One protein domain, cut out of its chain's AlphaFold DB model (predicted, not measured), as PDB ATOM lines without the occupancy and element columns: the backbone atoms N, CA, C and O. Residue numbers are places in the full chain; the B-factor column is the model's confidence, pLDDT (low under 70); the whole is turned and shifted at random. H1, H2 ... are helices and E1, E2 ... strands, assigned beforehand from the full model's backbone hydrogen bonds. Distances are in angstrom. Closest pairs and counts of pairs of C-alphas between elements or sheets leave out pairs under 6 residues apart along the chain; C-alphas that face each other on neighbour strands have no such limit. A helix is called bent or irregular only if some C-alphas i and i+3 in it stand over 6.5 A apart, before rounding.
ATOM      1  N   VAL A   2      43.034   6.308   0.141       34.66
ATOM      2  CA  VAL A   2      41.816   6.937  -0.388       34.66
ATOM      3  C   VAL A   2      41.035   5.834  -1.099       34.66
ATOM      4  O   VAL A   2      41.474   5.364  -2.145       34.66
ATOM      5  N   LYS A   3      39.935   5.351  -0.503       43.16
ATOM      6  CA  LYS A   3      39.006   4.452  -1.202       43.16
ATOM      7  C   LYS A   3      38.496   5.215  -2.423       43.16
ATOM      8  O   LYS A   3      37.889   6.269  -2.259       43.16
ATOM      9  N   SER A   4      38.786   4.727  -3.628       54.66
ATOM     10  CA  SER A   4      38.220   5.287  -4.856       54.66
ATOM     11  C   SER A   4      36.697   5.295  -4.732       54.66
ATOM     12  O   SER A   4      36.111   4.253  -4.419       54.66
ATOM     13  N   SER A   5      36.066   6.447  -4.946       69.19
ATOM     14  CA  SER A   5      34.610   6.565  -4.905       69.19
ATOM     15  C   SER A   5      33.961   5.644  -5.948       69.19
ATOM     16  O   SER A   5      34.537   5.459  -7.022       69.19
ATOM     17  N   PRO A   6      32.792   5.052  -5.650       81.69
ATOM     18  CA  PRO A   6      32.047   4.274  -6.631       81.69
ATOM     19  C   PRO A   6      31.658   5.137  -7.834       81.69
ATOM     20  O   PRO A   6      31.300   6.305  -7.666       81.69
ATOM     21  N   VAL A   7      31.717   4.566  -9.039       88.25
ATOM     22  CA  VAL A   7      31.357   5.258 -10.286       88.25
ATOM     23  C   VAL A   7      30.476   4.365 -11.153       88.25
ATOM     24  O   VAL A   7      30.812   3.204 -11.402       88.25
ATOM     25  N   LEU A   8      29.372   4.938 -11.634       89.69
ATOM     26  CA  LEU A   8      28.528   4.377 -12.686       89.69
ATOM     27  C   LEU A   8      28.966   4.899 -14.059       89.69
ATOM     28  O   LEU A   8      29.194   6.105 -14.223       89.69
ATOM     29  N   HIS A   9      29.063   3.986 -15.025       91.69
ATOM     30  CA  HIS A   9      29.436   4.256 -16.416       91.69
ATOM     31  C   HIS A   9      28.305   3.826 -17.349       91.69
ATOM     32  O   HIS A   9      27.758   2.735 -17.184       91.69
ATOM     33  N   TRP A  10      27.972   4.676 -18.318       93.25
ATOM     34  CA  TRP A  10      27.020   4.371 -19.385       93.25
ATOM     35  C   TRP A  10      27.762   3.948 -20.641       93.25
ATOM     36  O   TRP A  10      28.710   4.612 -21.048       93.25
ATOM     37  N   ILE A  11      27.300   2.871 -21.264       93.44
ATOM     38  CA  ILE A  11      27.741   2.453 -22.593       93.44
ATOM     39  C   ILE A  11      26.503   2.450 -23.485       93.44
ATOM     40  O   ILE A  11      25.687   1.526 -23.422       93.44
ATOM     41  N   LEU A  12      26.323   3.528 -24.250       89.50
ATOM     42  CA  LEU A  12      25.091   3.795 -24.996       89.50
ATOM     43  C   LEU A  12      25.252   3.597 -26.501       89.50
ATOM     44  O   LEU A  12      24.258   3.377 -27.189       89.50
ATOM     45  N   ASN A  13      26.475   3.719 -27.018       89.00
ATOM     46  CA  ASN A  13      26.759   3.706 -28.450       89.00
ATOM     47  C   ASN A  13      28.151   3.120 -28.768       89.00
ATOM     48  O   ASN A  13      28.912   2.705 -27.890       89.00
ATOM     49  N   SER A  14      28.486   3.094 -30.059       88.19
ATOM     50  CA  SER A  14      29.751   2.563 -30.582       88.19
ATOM     51  C   SER A  14      31.003   3.294 -30.076       88.19
ATOM     52  O   SER A  14      32.054   2.670 -29.925       88.19
ATOM     53  N   ASP A  15      30.918   4.596 -29.798       90.25
ATOM     54  CA  ASP A  15      32.055   5.369 -29.293       90.25
ATOM     55  C   ASP A  15      32.296   5.094 -27.805       90.25
ATOM     56  O   ASP A  15      33.448   4.904 -27.407       90.25
ATOM     57  N   ASP A  16      31.233   4.929 -27.012       91.25
ATOM     58  CA  ASP A  16      31.346   4.508 -25.610       91.25
ATOM     59  C   ASP A  16      31.968   3.109 -25.495       91.25
ATOM     60  O   ASP A  16      32.816   2.872 -24.635       91.25
ATOM     61  N   LEU A  17      31.604   2.184 -26.395       90.88
ATOM     62  CA  LEU A  17      32.205   0.847 -26.446       90.88
ATOM     63  C   LEU A  17      33.720   0.895 -26.659       90.88
ATOM     64  O   LEU A  17      34.448   0.102 -26.064       90.88
ATOM     65  N   LYS A  18      34.205   1.819 -27.497       91.00
ATOM     66  CA  LYS A  18      35.646   2.007 -27.721       91.00
ATOM     67  C   LYS A  18      36.310   2.677 -26.521       91.00
ATOM     68  O   LYS A  18      37.399   2.270 -26.133       91.00
ATOM     69  N   ALA A  19      35.660   3.684 -25.934       91.62
ATOM     70  CA  ALA A  19      36.180   4.420 -24.783       91.62
ATOM     71  C   ALA A  19      36.256   3.561 -23.507       91.62
ATOM     72  O   ALA A  19      37.119   3.796 -22.661       91.62
ATOM     73  N   HIS A  20      35.382   2.558 -23.380       92.25
ATOM     74  CA  HIS A  20      35.239   1.712 -22.194       92.25
ATOM     75  C   HIS A  20      35.542   0.224 -22.444       92.25
ATOM     76  O   HIS A  20      35.056  -0.617 -21.691       92.25
ATOM     77  N   ALA A  21      36.354  -0.119 -23.452       90.69
ATOM     78  CA  ALA A  21      36.616  -1.510 -23.854       90.69
ATOM     79  C   ALA A  21      37.012  -2.434 -22.679       90.69
ATOM     80  O   ALA A  21      36.340  -3.434 -22.437       90.69
ATOM     81  N   ASP A  22      38.005  -2.042 -21.869       90.56
ATOM     82  CA  ASP A  22      38.466  -2.832 -20.709       90.56
ATOM     83  C   ASP A  22      37.371  -3.057 -19.649       90.56
ATOM     84  O   ASP A  22      37.373  -4.048 -18.916       90.56
ATOM     85  N   LEU A  23      36.441  -2.106 -19.522       92.31
ATOM     86  CA  LEU A  23      35.326  -2.177 -18.582       92.31
ATOM     87  C   LEU A  23      34.203  -3.060 -19.133       92.31
ATOM     88  O   LEU A  23      33.595  -3.811 -18.372       92.31
ATOM     89  N   VAL A  24      33.956  -3.004 -20.441       93.31
ATOM     90  CA  VAL A  24      32.987  -3.857 -21.140       93.31
ATOM     91  C   VAL A  24      33.409  -5.326 -21.061       93.31
ATOM     92  O   VAL A  24      32.575  -6.178 -20.753       93.31
ATOM     93  N   ASP A  25      34.698  -5.625 -21.223       92.81
ATOM     94  CA  ASP A  25      35.218  -6.989 -21.068       92.81
ATOM     95  C   ASP A  25      35.027  -7.508 -19.633       92.81
ATOM     96  O   ASP A  25      34.546  -8.623 -19.424       92.81
ATOM     97  N   GLN A  26      35.316  -6.679 -18.621       93.75
ATOM     98  CA  GLN A  26      35.053  -7.022 -17.217       93.75
ATOM     99  C   GLN A  26      33.559  -7.211 -16.925       93.75
ATOM    100  O   GLN A  26      33.187  -8.101 -16.159       93.75
ATOM    101  N   PHE A  27      32.705  -6.377 -17.522       94.75
ATOM    102  CA  PHE A  27      31.256  -6.478 -17.391       94.75
ATOM    103  C   PHE A  27      30.763  -7.825 -17.913       94.75
ATOM    104  O   PHE A  27      30.063  -8.529 -17.187       94.75
ATOM    105  N   PHE A  28      31.161  -8.213 -19.129       94.06
ATOM    106  CA  PHE A  28      30.715  -9.474 -19.719       94.06
ATOM    107  C   PHE A  28      31.352 -10.702 -19.067       94.06
ATOM    108  O   PHE A  28      30.688 -11.731 -18.962       94.06
ATOM    109  N   ALA A  29      32.577 -10.595 -18.540       91.38
ATOM    110  CA  ALA A  29      33.172 -11.651 -17.722       91.38
ATOM    111  C   ALA A  29      32.364 -11.910 -16.439       91.38
ATOM    112  O   ALA A  29      32.156 -13.060 -16.059       91.38
ATOM    113  N   LEU A  30      31.877 -10.850 -15.785       90.94
ATOM    114  CA  LEU A  30      31.048 -10.976 -14.586       90.94
ATOM    115  C   LEU A  30      29.605 -11.401 -14.916       90.94
ATOM    116  O   LEU A  30      29.030 -12.193 -14.172       90.94
ATOM    117  N   TYR A  31      29.040 -10.919 -16.027       89.69
ATOM    118  CA  TYR A  31      27.743 -11.352 -16.568       89.69
ATOM    119  C   TYR A  31      27.728 -12.854 -16.867       89.69
ATOM    120  O   TYR A  31      26.815 -13.553 -16.450       89.69
ATOM    121  N   ALA A  32      28.765 -13.359 -17.539       87.62
ATOM    122  CA  ALA A  32      28.878 -14.764 -17.921       87.62
ATOM    123  C   ALA A  32      29.301 -15.689 -16.763       87.62
ATOM    124  O   ALA A  32      29.376 -16.903 -16.947       87.62
ATOM    125  N   HIS A  33      29.605 -15.142 -15.582       87.25
ATOM    126  CA  HIS A  33      30.059 -15.932 -14.444       87.25
ATOM    127  C   HIS A  33      28.923 -16.828 -13.906       87.25
ATOM    128  O   HIS A  33      27.837 -16.302 -13.657       87.25
ATOM    129  N   PRO A  34      29.153 -18.125 -13.613       82.81
ATOM    130  CA  PRO A  34      28.103 -19.052 -13.161       82.81
ATOM    131  C   PRO A  34      27.347 -18.613 -11.898       82.81
ATOM    132  O   PRO A  34      26.169 -18.904 -11.741       82.81
ATOM    133  N   ASP A  35      28.004 -17.867 -11.000       83.62
ATOM    134  CA  ASP A  35      27.345 -17.294  -9.811       83.62
ATOM    135  C   ASP A  35      26.277 -16.236 -10.142       83.62
ATOM    136  O   ASP A  35      25.435 -15.934  -9.292       83.62
ATOM    137  N   ASN A  36      26.335 -15.625 -11.327       81.31
ATOM    138  CA  ASN A  36      25.338 -14.671 -11.808       81.31
ATOM    139  C   ASN A  36      24.424 -15.325 -12.850       81.31
ATOM    140  O   ASN A  36      23.215 -15.146 -12.768       81.31
ATOM    141  N   PHE A  37      24.976 -16.128 -13.760       76.50
ATOM    142  CA  PHE A  37      24.240 -16.742 -14.860       76.50
ATOM    143  C   PHE A  37      24.584 -18.240 -14.990       76.50
ATOM    144  O   PHE A  37      25.497 -18.590 -15.740       76.50
ATOM    145  N   PRO A  38      23.916 -19.130 -14.230       71.44
ATOM    146  CA  PRO A  38      24.252 -20.553 -14.197       71.44
ATOM    147  C   PRO A  38      23.755 -21.334 -15.417       71.44
ATOM    148  O   PRO A  38      24.421 -22.288 -15.813       71.44
ATOM    149  N   ASP A  39      22.620 -20.950 -16.013       69.19
ATOM    150  CA  ASP A  39      22.089 -21.599 -17.216       69.19
ATOM    151  C   ASP A  39      22.501 -20.826 -18.472       69.19
ATOM    152  O   ASP A  39      21.995 -19.743 -18.757       69.19
ATOM    153  N   GLU A  40      23.422 -21.377 -19.258       67.81
ATOM    154  CA  GLU A  40      23.857 -20.738 -20.502       67.81
ATOM    155  C   GLU A  40      22.747 -20.668 -21.563       67.81
ATOM    156  O   GLU A  40      22.828 -19.826 -22.454       67.81
ATOM    157  N   ASN A  41      21.693 -21.486 -21.464       65.62
ATOM    158  CA  ASN A  41      20.581 -21.469 -22.417       65.62
ATOM    159  C   ASN A  41      19.632 -20.288 -22.194       65.62
ATOM    160  O   ASN A  41      18.993 -19.832 -23.140       65.62
ATOM    161  N   GLU A  42      19.551 -19.767 -20.973       65.06
ATOM    162  CA  GLU A  42      18.788 -18.552 -20.668       65.06
ATOM    163  C   GLU A  42      19.610 -17.279 -20.964       65.06
ATOM    164  O   GLU A  42      19.073 -16.170 -20.969       65.06
ATOM    165  N   ARG A  43      20.917 -17.423 -21.248       76.81
ATOM    166  CA  ARG A  43      21.860 -16.322 -21.479       76.81
ATOM    167  C   ARG A  43      21.915 -15.921 -22.947       76.81
ATOM    168  O   ARG A  43      22.150 -16.745 -23.827       76.81
ATOM    169  N   GLU A  44      21.813 -14.623 -23.213       79.38
ATOM    170  CA  GLU A  44      22.118 -14.097 -24.537       79.38
ATOM    171  C   GLU A  44      23.637 -13.977 -24.743       79.38
ATOM    172  O   GLU A  44      24.379 -13.508 -23.879       79.38
ATOM    173  N   GLU A  45      24.115 -14.376 -25.921       81.69
ATOM    174  CA  GLU A  45      25.528 -14.262 -26.276       81.69
ATOM    175  C   GLU A  45      25.980 -12.784 -26.339       81.69
ATOM    176  O   GLU A  45      25.439 -12.017 -27.148       81.69
ATOM    177  N   PRO A  46      27.034 -12.372 -25.596       88.00
ATOM    178  CA  PRO A  46      27.508 -10.982 -25.535       88.00
ATOM    179  C   PRO A  46      27.732 -10.305 -26.890       88.00
ATOM    180  O   PRO A  46      27.561  -9.094 -27.030       88.00
ATOM    181  N   ARG A  47      28.104 -11.080 -27.917       86.62
ATOM    182  CA  ARG A  47      28.319 -10.571 -29.278       86.62
ATOM    183  C   ARG A  47      27.072  -9.916 -29.877       86.62
ATOM    184  O   ARG A  47      27.227  -8.911 -30.567       86.62
ATOM    185  N   PHE A  48      25.875 -10.443 -29.609       84.81
ATOM    186  CA  PHE A  48      24.624  -9.907 -30.154       84.81
ATOM    187  C   PHE A  48      24.239  -8.604 -29.450       84.81
ATOM    188  O   PHE A  48      23.909  -7.618 -30.107       84.81
ATOM    189  N   ILE A  49      24.431  -8.548 -28.131       88.06
ATOM    190  CA  ILE A  49      24.249  -7.340 -27.313       88.06
ATOM    191  C   ILE A  49      25.178  -6.220 -27.803       88.06
ATOM    192  O   ILE A  49      24.747  -5.100 -28.080       88.06
ATOM    193  N   LEU A  50      26.466  -6.531 -27.979       88.94
ATOM    194  CA  LEU A  50      27.459  -5.589 -28.499       88.94
ATOM    195  C   LEU A  50      27.150  -5.140 -29.932       88.94
ATOM    196  O   LEU A  50      27.389  -3.983 -30.274       88.94
ATOM    197  N   GLN A  51      26.639  -6.041 -30.772       85.38
ATOM    198  CA  GLN A  51      26.221  -5.718 -32.133       85.38
ATOM    199  C   GLN A  51      25.065  -4.709 -32.128       85.38
ATOM    200  O   GLN A  51      25.181  -3.682 -32.797       85.38
ATOM    201  N   ARG A  52      24.029  -4.911 -31.299       86.25
ATOM    202  CA  ARG A  52      22.907  -3.962 -31.172       86.25
ATOM    203  C   ARG A  52      23.351  -2.564 -30.737       86.25
ATOM    204  O   ARG A  52      22.887  -1.571 -31.299       86.25
ATOM    205  N   ILE A  53      24.295  -2.470 -29.797       87.44
ATOM    206  CA  ILE A  53      24.860  -1.180 -29.351       87.44
ATOM    207  C   ILE A  53      25.630  -0.481 -30.488       87.44
ATOM    208  O   ILE A  53      25.590   0.745 -30.608       87.44
ATOM    209  N   ARG A  54      26.340  -1.240 -31.338       84.81
ATOM    210  CA  ARG A  54      27.124  -0.689 -32.460       84.81
ATOM    211  C   ARG A  54      26.256  -0.220 -33.619       84.81
ATOM    212  O   ARG A  54      26.579   0.798 -34.223       84.81
ATOM    213  N   GLU A  55      25.227  -0.989 -33.958       76.56
ATOM    214  CA  GLU A  55      24.406  -0.757 -35.148       76.56
ATOM    215  C   GLU A  55      23.483   0.452 -35.001       76.56
ATOM    216  O   GLU A  55      23.183   1.086 -36.008       76.56
ATOM    217  N   GLY A  56      23.069   0.804 -33.774       64.56
ATOM    218  CA  GLY A  56      22.240   1.987 -33.528       64.56
ATOM    219  C   GLY A  56      20.971   1.989 -34.389       64.56
ATOM    220  O   GLY A  56      20.771   2.898 -35.187       64.56
ATOM    221  N   SER A  57      20.153   0.942 -34.278       58.00
ATOM    222  CA  SER A  57      19.045   0.669 -35.215       58.00
ATOM    223  C   SER A  57      17.703   1.317 -34.835       58.00
ATOM    224  O   SER A  57      17.526   1.707 -33.692       58.00
ATOM    225  N   ASP A  58      16.721   1.335 -35.748       55.00
ATOM    226  CA  ASP A  58      15.306   1.675 -35.464       55.00
ATOM    227  C   ASP A  58      14.542   0.581 -34.664       55.00
ATOM    228  O   ASP A  58      13.340   0.708 -34.414       55.00
ATOM    229  N   ASN A  59      15.220  -0.510 -34.284       70.62
ATOM    230  CA  ASN A  59      14.732  -1.603 -33.429       70.62
ATOM    231  C   ASN A  59      15.215  -1.390 -31.970       70.62
ATOM    232  O   ASN A  59      15.886  -0.387 -31.712       70.62
ATOM    233  N   PRO A  60      14.886  -2.264 -30.990       80.00
ATOM    234  CA  PRO A  60      15.222  -2.017 -29.589       80.00
ATOM    235  C   PRO A  60      16.691  -1.636 -29.369       80.00
ATOM    236  O   PRO A  60      17.611  -2.309 -29.837       80.00
ATOM    237  N   HIS A  61      16.901  -0.518 -28.674       85.12
ATOM    238  CA  HIS A  61      18.225   0.027 -28.398       85.12
ATOM    239  C   HIS A  61      18.756  -0.523 -27.081       85.12
ATOM    240  O   HIS A  61      18.203  -0.212 -26.027       85.12
ATOM    241  N   THR A  62      19.844  -1.288 -27.127       90.06
ATOM    242  CA  THR A  62      20.486  -1.803 -25.917       90.06
ATOM    243  C   THR A  62      21.476  -0.790 -25.335       90.06
ATOM    244  O   THR A  62      22.217  -0.123 -26.056       90.06
ATOM    245  N   HIS A  63      21.497  -0.688 -24.011       91.12
ATOM    246  CA  HIS A  63      22.366   0.166 -23.213       91.12
ATOM    247  C   HIS A  63      22.933  -0.648 -22.046       91.12
ATOM    248  O   HIS A  63      22.222  -1.461 -21.451       91.12
ATOM    249  N   LEU A  64      24.197  -0.412 -21.687       94.19
ATOM    250  CA  LEU A  64      24.804  -1.015 -20.495       94.19
ATOM    251  C   LEU A  64      25.055   0.050 -19.432       94.19
ATOM    252  O   LEU A  64      25.495   1.164 -19.733       94.19
ATOM    253  N   ILE A  65      24.829  -0.325 -18.176       94.19
ATOM    254  CA  ILE A  65      25.215   0.470 -17.011       94.19
ATOM    255  C   ILE A  65      26.151  -0.380 -16.161       94.19
ATOM    256  O   ILE A  65      25.733  -1.403 -15.622       94.19
ATOM    257  N   ALA A  66      27.407   0.041 -16.018       94.38
ATOM    258  CA  ALA A  66      28.402  -0.666 -15.218       94.38
ATOM    259  C   ALA A  66      28.688   0.079 -13.912       94.38
ATOM    260  O   ALA A  66      29.021   1.266 -13.923       94.38
ATOM    261  N   TYR A  67      28.611  -0.629 -12.786       93.81
ATOM    262  CA  TYR A  67      28.993  -0.117 -11.475       93.81
ATOM    263  C   TYR A  67      30.411  -0.559 -11.129       93.81
ATOM    264  O   TYR A  67      30.702  -1.757 -11.059       93.81
ATOM    265  N   THR A  68      31.286   0.413 -10.878       92.06
ATOM    266  CA  THR A  68      32.697   0.167 -10.572       92.06
ATOM    267  C   THR A  68      33.084   0.659  -9.184       92.06
ATOM    268  O   THR A  68      32.725   1.764  -8.776       92.06
ATOM    269  N   THR A  69      33.858  -0.154  -8.472       90.31
ATOM    270  CA  THR A  69      34.592   0.238  -7.262       90.31
ATOM    271  C   THR A  69      36.012  -0.294  -7.365       90.31
ATOM    272  O   THR A  69      36.227  -1.400  -7.856       90.31
ATOM    273  N   GLU A  70      36.996   0.502  -6.939       85.12
ATOM    274  CA  GLU A  70      38.418   0.124  -7.023       85.12
ATOM    275  C   GLU A  70      38.837  -0.255  -8.458       85.12
ATOM    276  O   GLU A  70      39.607  -1.188  -8.673       85.12
ATOM    277  N   ASN A  71      38.292   0.466  -9.452       82.38
ATOM    278  CA  ASN A  71      38.473   0.237 -10.893       82.38
ATOM    279  C   ASN A  71      38.089  -1.173 -11.385       82.38
ATOM    280  O   ASN A  71      38.563  -1.608 -12.434       82.38
ATOM    281  N   ARG A  72      37.220  -1.883 -10.657       90.00
ATOM    282  CA  ARG A  72      36.660  -3.177 -11.065       90.00
ATOM    283  C   ARG A  72      35.150  -3.106 -11.175       90.00
ATOM    284  O   ARG A  72      34.503  -2.483 -10.332       90.00
ATOM    285  N   VAL A  73      34.585  -3.775 -12.177       93.56
ATOM    286  CA  VAL A  73      33.129  -3.940 -12.285       93.56
ATOM    287  C   VAL A  73      32.646  -4.847 -11.153       93.56
ATOM    288  O   VAL A  73      33.141  -5.957 -10.980       93.56
ATOM    289  N   ARG A  74      31.693  -4.357 -10.356       94.19
ATOM    290  CA  ARG A  74      31.081  -5.088  -9.228       94.19
ATOM    291  C   ARG A  74      29.586  -5.332  -9.398       94.19
ATOM    292  O   ARG A  74      28.981  -6.054  -8.612       94.19
ATOM    293  N   GLY A  75      28.987  -4.733 -10.414       93.50
ATOM    294  CA  GLY A  75      27.600  -4.955 -10.780       93.50
ATOM    295  C   GLY A  75      27.284  -4.278 -12.097       93.50
ATOM    296  O   GLY A  75      28.047  -3.430 -12.572       93.50
ATOM    297  N   GLY A  76      26.162  -4.659 -12.683       94.19
ATOM    298  CA  GLY A  76      25.789  -4.198 -14.002       94.19
ATOM    299  C   GLY A  76      24.311  -4.370 -14.297       94.19
ATOM    300  O   GLY A  76      23.639  -5.202 -13.685       94.19
ATOM    301  N   ALA A  77      23.825  -3.569 -15.239       94.69
ATOM    302  CA  ALA A  77      22.489  -3.679 -15.798       94.69
ATOM    303  C   ALA A  77      22.541  -3.621 -17.331       94.69
ATOM    304  O   ALA A  77      23.314  -2.842 -17.897       94.69
ATOM    305  N   ILE A  78      21.704  -4.433 -17.975       93.25
ATOM    306  CA  ILE A  78      21.439  -4.415 -19.418       93.25
ATOM    307  C   ILE A  78      20.025  -3.885 -19.607       93.25
ATOM    308  O   ILE A  78      19.080  -4.415 -19.022       93.25
ATOM    309  N   PHE A  79      19.897  -2.815 -20.381       91.75
ATOM    310  CA  PHE A  79      18.664  -2.052 -20.508       91.75
ATOM    311  C   PHE A  79      18.324  -1.835 -21.976       91.75
ATOM    312  O   PHE A  79      19.170  -1.369 -22.734       91.75
ATOM    313  N   GLU A  80      17.099  -2.143 -22.381       92.25
ATOM    314  CA  GLU A  80      16.665  -2.062 -23.775       92.25
ATOM    315  C   GLU A  80      15.493  -1.100 -23.925       92.25
ATOM    316  O   GLU A  80      14.502  -1.211 -23.208       92.25
ATOM    317  N   TYR A  81      15.595  -0.141 -24.847       92.81
ATOM    318  CA  TYR A  81      14.525   0.806 -25.161       92.81
ATOM    319  C   TYR A  81      13.801   0.403 -26.447       92.81
ATOM    320  O   TYR A  81      14.416   0.333 -27.508       92.81
ATOM    321  N   TYR A  82      12.490   0.202 -26.345       93.50
ATOM    322  CA  TYR A  82      11.575  -0.223 -27.401       93.50
ATOM    323  C   TYR A  82      10.863   1.005 -27.998       93.50
ATOM    324  O   TYR A  82       9.938   1.550 -27.377       93.50
ATOM    325  N   PRO A  83      11.303   1.515 -29.165       91.75
ATOM    326  CA  PRO A  83      10.879   2.821 -29.661       91.75
ATOM    327  C   PRO A  83       9.405   2.897 -30.086       91.75
ATOM    328  O   PRO A  83       8.812   3.975 -29.980       91.75
ATOM    329  N   ARG A  84       8.780   1.804 -30.552       92.56
ATOM    330  CA  ARG A  84       7.394   1.833 -31.077       92.56
ATOM    331  C   ARG A  84       6.336   1.831 -29.970       92.56
ATOM    332  O   ARG A  84       5.246   2.386 -30.160       92.56
ATOM    333  N   SER A  85       6.652   1.226 -28.832       93.88
ATOM    334  CA  SER A  85       5.860   1.175 -27.599       93.88
ATOM    335  C   SER A  85       6.270   2.254 -26.599       93.88
ATOM    336  O   SER A  85       5.507   2.545 -25.674       93.88
ATOM    337  N   ALA A  86       7.441   2.874 -26.795       93.75
ATOM    338  CA  ALA A  86       8.062   3.808 -25.861       93.75
ATOM    339  C   ALA A  86       8.257   3.185 -24.466       93.75
ATOM    340  O   ALA A  86       8.084   3.849 -23.444       93.75
ATOM    341  N   CYS A  87       8.567   1.890 -24.416       95.06
ATOM    342  CA  CYS A  87       8.788   1.137 -23.184       95.06
ATOM    343  C   CYS A  87      10.253   0.720 -23.069       95.06
ATOM    344  O   CYS A  87      10.996   0.744 -24.044       95.06
ATOM    345  N   CYS A  88      10.685   0.371 -21.864       94.50
ATOM    346  CA  CYS A  88      12.007  -0.194 -21.636       94.50
ATOM    347  C   CYS A  88      11.901  -1.577 -21.002       94.50
ATOM    348  O   CYS A  88      10.945  -1.833 -20.273       94.50
ATOM    349  N   MET A  89      12.917  -2.405 -21.212       94.12
ATOM    350  CA  MET A  89      13.120  -3.670 -20.516       94.12
ATOM    351  C   MET A  89      14.461  -3.626 -19.780       94.12
ATOM    352  O   MET A  89      15.497  -3.351 -20.381       94.12
ATOM    353  N   LEU A  90      14.458  -3.891 -18.475       94.00
ATOM    354  CA  LEU A  90      15.663  -4.263 -17.740       94.00
ATOM    355  C   LEU A  90      15.864  -5.766 -17.949       94.00
ATOM    356  O   LEU A  90      15.360  -6.581 -17.181       94.00
ATOM    357  N   THR A  91      16.573  -6.109 -19.020       89.81
ATOM    358  CA  THR A  91      16.792  -7.494 -19.457       89.81
ATOM    359  C   THR A  91      17.637  -8.267 -18.458       89.81
ATOM    360  O   THR A  91      17.429  -9.457 -18.245       89.81
ATOM    361  N   TYR A  92      18.605  -7.601 -17.823       89.31
ATOM    362  CA  TYR A  92      19.450  -8.273 -16.849       89.31
ATOM    363  C   TYR A  92      20.027  -7.326 -15.802       89.31
ATOM    364  O   TYR A  92      20.411  -6.196 -16.109       89.31
ATOM    365  N   LEU A  93      20.125  -7.810 -14.565       90.88
ATOM    366  CA  LEU A  93      20.706  -7.109 -13.425       90.88
ATOM    367  C   LEU A  93      21.538  -8.094 -12.612       90.88
ATOM    368  O   LEU A  93      21.025  -9.110 -12.151       90.88
ATOM    369  N   PHE A  94      22.801  -7.761 -12.368       90.50
ATOM    370  CA  PHE A  94      23.688  -8.615 -11.588       90.50
ATOM    371  C   PHE A  94      24.586  -7.814 -10.658       90.50
ATOM    372  O   PHE A  94      24.938  -6.657 -10.903       90.50
ATOM    373  N   VAL A  95      24.975  -8.471  -9.571       91.12
ATOM    374  CA  VAL A  95      25.925  -7.966  -8.585       91.12
ATOM    375  C   VAL A  95      26.867  -9.105  -8.238       91.12
ATOM    376  O   VAL A  95      26.415 -10.209  -7.920       91.12
ATOM    377  N   ASP A  96      28.164  -8.812  -8.272       90.81
ATOM    378  CA  ASP A  96      29.225  -9.720  -7.849       90.81
ATOM    379  C   ASP A  96      28.887 -10.319  -6.474       90.81
ATOM    380  O   ASP A  96      28.619  -9.594  -5.508       90.81
ATOM    381  N   LYS A  97      28.891 -11.655  -6.401       87.75
ATOM    382  CA  LYS A  97      28.529 -12.440  -5.216       87.75
ATOM    383  C   LYS A  97      29.266 -11.975  -3.963       87.75
ATOM    384  O   LYS A  97      28.654 -11.922  -2.899       87.75
ATOM    385  N   ALA A  98      30.531 -11.569  -4.093       87.94
ATOM    386  CA  ALA A  98      31.360 -11.121  -2.973       87.94
ATOM    387  C   ALA A  98      30.876  -9.813  -2.317       87.94
ATOM    388  O   ALA A  98      31.261  -9.511  -1.190       87.94
ATOM    389  N   VAL A  99      30.054  -9.024  -3.016       88.56
ATOM    390  CA  VAL A  99      29.578  -7.708  -2.560       88.56
ATOM    391  C   VAL A  99      28.055  -7.565  -2.646       88.56
ATOM    392  O   VAL A  99      27.525  -6.450  -2.584       88.56
ATOM    393  N   ARG A 100      27.315  -8.675  -2.756       87.50
ATOM    394  CA  ARG A 100      25.848  -8.670  -2.621       87.50
ATOM    395  C   ARG A 100      25.441  -8.137  -1.238       87.50
ATOM    396  O   ARG A 100      26.201  -8.192  -0.279       87.50
ATOM    397  N   GLY A 101      24.251  -7.541  -1.146       83.56
ATOM    398  CA  GLY A 101      23.752  -6.928   0.096       83.56
ATOM    399  C   GLY A 101      24.352  -5.556   0.448       83.56
ATOM    400  O   GLY A 101      23.884  -4.917   1.383       83.56
ATOM    401  N   THR A 102      25.317  -5.042  -0.322       87.31
ATOM    402  CA  THR A 102      25.945  -3.722  -0.079       87.31
ATOM    403  C   THR A 102      25.187  -2.535  -0.694       87.31
ATOM    404  O   THR A 102      25.647  -1.397  -0.632       87.31
ATOM    405  N   GLY A 103      24.016  -2.777  -1.297       87.31
ATOM    406  CA  GLY A 103      23.165  -1.733  -1.882       87.31
ATOM    407  C   GLY A 103      23.461  -1.368  -3.344       87.31
ATOM    408  O   GLY A 103      22.847  -0.437  -3.855       87.31
ATOM    409  N   ILE A 104      24.331  -2.100  -4.052       90.19
ATOM    410  CA  ILE A 104      24.681  -1.821  -5.465       90.19
ATOM    411  C   ILE A 104      23.450  -1.824  -6.388       90.19
ATOM    412  O   ILE A 104      23.268  -0.895  -7.170       90.19
ATOM    413  N   ALA A 105      22.557  -2.813  -6.263       89.50
ATOM    414  CA  ALA A 105      21.316  -2.855  -7.048       89.50
ATOM    415  C   ALA A 105      20.420  -1.625  -6.797       89.50
ATOM    416  O   ALA A 105      19.835  -1.077  -7.728       89.50
ATOM    417  N   ARG A 106      20.377  -1.135  -5.548       89.00
ATOM    418  CA  ARG A 106      19.656   0.094  -5.190       89.00
ATOM    419  C   ARG A 106      20.283   1.330  -5.834       89.00
ATOM    420  O   ARG A 106      19.555   2.204  -6.293       89.00
ATOM    421  N   GLN A 107      21.613   1.394  -5.919       88.62
ATOM    422  CA  GLN A 107      22.305   2.475  -6.630       88.62
ATOM    423  C   GLN A 107      21.956   2.488  -8.122       88.62
ATOM    424  O   GLN A 107      21.662   3.552  -8.660       88.62
ATOM    425  N   LEU A 108      21.928   1.313  -8.760       88.38
ATOM    426  CA  LEU A 108      21.580   1.167 -10.177       88.38
ATOM    427  C   LEU A 108      20.127   1.574 -10.475       88.38
ATOM    428  O   LEU A 108      19.891   2.261 -11.465       88.38
ATOM    429  N   ILE A 109      19.166   1.163  -9.642       86.50
ATOM    430  CA  ILE A 109      17.727   1.312  -9.931       86.50
ATOM    431  C   ILE A 109      17.125   2.604  -9.364       86.50
ATOM    432  O   ILE A 109      16.242   3.187  -9.989       86.50
ATOM    433  N   GLU A 110      17.576   3.063  -8.195       82.38
ATOM    434  CA  GLU A 110      16.844   4.068  -7.410       82.38
ATOM    435  C   GLU A 110      17.696   5.278  -7.003       82.38
ATOM    436  O   GLU A 110      17.277   6.422  -7.183       82.38
ATOM    437  N   THR A 111      18.869   5.048  -6.403       78.75
ATOM    438  CA  THR A 111      19.570   6.101  -5.645       78.75
ATOM    439  C   THR A 111      20.356   7.062  -6.534       78.75
ATOM    440  O   THR A 111      20.300   8.273  -6.305       78.75
ATOM    441  N   ASP A 112      21.062   6.573  -7.560       79.06
ATOM    442  CA  ASP A 112      21.804   7.456  -8.464       79.06
ATOM    443  C   ASP A 112      20.893   7.973  -9.584       79.06
ATOM    444  O   ASP A 112      20.727   7.364 -10.643       79.06
ATOM    445  N   ARG A 113      20.302   9.146  -9.353       79.19
ATOM    446  CA  ARG A 113      19.403   9.796 -10.319       79.19
ATOM    447  C   ARG A 113      20.110  10.391 -11.534       79.19
ATOM    448  O   ARG A 113      19.434  10.764 -12.487       79.19
ATOM    449  N   ASN A 114      21.436  10.489 -11.507       78.44
ATOM    450  CA  ASN A 114      22.212  11.101 -12.581       78.44
ATOM    451  C   ASN A 114      22.827  10.052 -13.507       78.44
ATOM    452  O   ASN A 114      22.975  10.317 -14.695       78.44
ATOM    453  N   ARG A 115      23.202   8.886 -12.968       81.12
ATOM    454  CA  ARG A 115      23.940   7.834 -13.684       81.12
ATOM    455  C   ARG A 115      23.365   6.426 -13.518       81.12
ATOM    456  O   ARG A 115      23.815   5.509 -14.197       81.12
ATOM    457  N   GLY A 116      22.380   6.220 -12.649       87.31
ATOM    458  CA  GLY A 116      21.591   4.987 -12.623       87.31
ATOM    459  C   GLY A 116      20.553   4.951 -13.748       87.31
ATOM    460  O   GLY A 116      20.505   5.832 -14.612       87.31
ATOM    461  N   ILE A 117      19.667   3.957 -13.705       90.62
ATOM    462  CA  ILE A 117      18.521   3.827 -14.618       90.62
ATOM    463  C   ILE A 117      17.654   5.102 -14.653       90.62
ATOM    464  O   ILE A 117      17.291   5.518 -15.756       90.62
ATOM    465  N   PRO A 118      17.361   5.799 -13.530       90.62
ATOM    466  CA  PRO A 118      16.604   7.051 -13.595       90.62
ATOM    467  C   PRO A 118      17.302   8.126 -14.444       90.62
ATOM    468  O   PRO A 118      16.639   8.855 -15.183       90.62
ATOM    469  N   GLY A 119      18.637   8.194 -14.377       90.94
ATOM    470  CA  GLY A 119      19.437   9.115 -15.185       90.94
ATOM    471  C   GLY A 119      19.397   8.763 -16.670       90.94
ATOM    472  O   GLY A 119      19.227   9.652 -17.504       90.94
ATOM    473  N   LEU A 120      19.462   7.470 -17.004       90.00
ATOM    474  CA  LEU A 120      19.334   6.997 -18.384       90.00
ATOM    475  C   LEU A 120      17.949   7.331 -18.963       90.00
ATOM    476  O   LEU A 120      17.841   7.814 -20.086       90.00
ATOM    477  N   ILE A 121      16.885   7.157 -18.179       91.00
ATOM    478  CA  ILE A 121      15.522   7.530 -18.586       91.00
ATOM    479  C   ILE A 121      15.406   9.040 -18.813       91.00
ATOM    480  O   ILE A 121      14.801   9.473 -19.796       91.00
ATOM    481  N   ALA A 122      15.990   9.856 -17.932       90.88
ATOM    482  CA  ALA A 122      16.028  11.304 -18.114       90.88
ATOM    483  C   ALA A 122      16.801  11.696 -19.386       90.88
ATOM    484  O   ALA A 122      16.355  12.574 -20.126       90.88
ATOM    485  N   HIS A 123      17.909  11.006 -19.675       91.19
ATOM    486  CA  HIS A 123      18.690  11.190 -20.895       91.19
ATOM    487  C   HIS A 123      17.878  10.862 -22.158       91.19
ATOM    488  O   HIS A 123      17.819  11.685 -23.071       91.19
ATOM    489  N   LEU A 124      17.177   9.722 -22.186       89.69
ATOM    490  CA  LEU A 124      16.289   9.348 -23.295       89.69
ATOM    491  C   LEU A 124      15.181  10.391 -23.503       89.69
ATOM    492  O   LEU A 124      14.965  10.867 -24.621       89.69
ATOM    493  N   ARG A 125      14.532  10.835 -22.420       90.50
ATOM    494  CA  ARG A 125      13.492  11.875 -22.481       90.50
ATOM    495  C   ARG A 125      14.027  13.192 -23.045       90.50
ATOM    496  O   ARG A 125      13.349  13.815 -23.860       90.50
ATOM    497  N   ALA A 126      15.244  13.593 -22.673       91.31
ATOM    498  CA  ALA A 126      15.892  14.795 -23.201       91.31
ATOM    499  C   ALA A 126      16.181  14.707 -24.713       91.31
ATOM    500  O   ALA A 126      16.223  15.732 -25.389       91.31
ATOM    501  N   GLN A 127      16.320  13.496 -25.255       88.94
ATOM    502  CA  GLN A 127      16.465  13.232 -26.691       88.94
ATOM    503  C   GLN A 127      15.120  13.102 -27.430       88.94
ATOM    504  O   GLN A 127      15.089  12.686 -28.587       88.94
ATOM    505  N   GLY A 128      13.997  13.424 -26.779       88.81
ATOM    506  CA  GLY A 128      12.662  13.280 -27.364       88.81
ATOM    507  C   GLY A 128      12.156  11.834 -27.414       88.81
ATOM    508  O   GLY A 128      11.201  11.553 -28.133       88.81
ATOM    509  N   ARG A 129      12.773  10.917 -26.656       89.50
ATOM    510  CA  ARG A 129      12.376   9.506 -26.549       89.50
ATOM    511  C   ARG A 129      11.619   9.289 -25.230       89.50
ATOM    512  O   ARG A 129      12.252   9.176 -24.177       89.50
TER     513      ARG A 129
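This is residues 2 to 129 of the 841 residues of the protein "GNAT superfamily N-acetyltransferase" of Lewinella aquimaris (UniProt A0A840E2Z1). What is the main picture? A twisted sheet of four strands makes the middle, with H2 and H3 packed over one face and H4 and H5, which make a corner, over the other; H1 packs near the end of E1. What is it made of? The 128 printed residues hold five named helices and four named strands, in the order E1 H1 H2 H3 E2 E3 E4 H4 H5, of mixed class; the sheet, E1 E2 E3 E4, is antiparallel. How large is it? It is compact, with a radius of gyration of the C-alphas of 14.2 A, and rounded, with spans of 41 by 33 by 25 A.

Where are the strands? E1 is residues 7 to 11, 13.1 A long, from C-alpha 7 at (31.357, 5.258, -10.286); E2 is 61 to 69, 26.7 A. E3 is 72 to 82, 30.1 A, and bends by 59 degrees at residue 75; E4 is 87 to 95, 24.3 A. Where are the helices? H1 is residues 14 to 19, 8.9 A; H2 is 21 to 31, 15.1 A; H3 is 46 to 55, 14.4 A. H4 is 104 to 111, 9.4 A, and only just irregular, with C-alphas 108 and 111 7.0 A apart; H5 is 117 to 126, 14.2 A, ending at C-alpha 126 at (15.892, 14.795, -23.201).

How do the strands pair? E1 and E2 have N 9 and O 66 at 2.9 A; the hairpin E2 and E3 has N 63 and O 79 at 2.7 A; the hairpin E3 and E4 has N 80 and O 89 at 2.8 A. E2, E3 and E4 form a meander, each strand the antiparallel neighbour of the one before. What is on one face? H2 runs across the strands at a height over the sheet of 8.3 A, its closest C-alphas to E3 being Phe 27 and Val 73, 6.0 A. H3, on the same face, is over E2, with Ile 53 and Thr 62 closest at 5.6 A; it only just touches H1, with 3 pairs of C-alphas within 8 A, the closest Ser 14 and Arg 54, 4.6 A. What is on the opposite face? H4 is over E3, with Gly 75 and Ile 104 closest at 6.8 A. H5 touches H4 only at the corner, the closest C-alphas being Ile 109 and Ile 117, 5.4 A. Are the helix backbones complete? Each O i to N i+4 pair is within hydrogen-bond range in H1, H2, H3 and H5, and 3 of 4 in H4.

How far does it reach? The two C-alphas farthest apart, Val 2 and Arg 84, are 46.4 A apart, and the printed part has no cut. Which link is long? H2 to H3, residues 32 to 45. Where is confidence low? The pLDDT is under 70 at residues 2 to 5, 39 to 42 and 56 to 58; the mean of the printed part is 86.1.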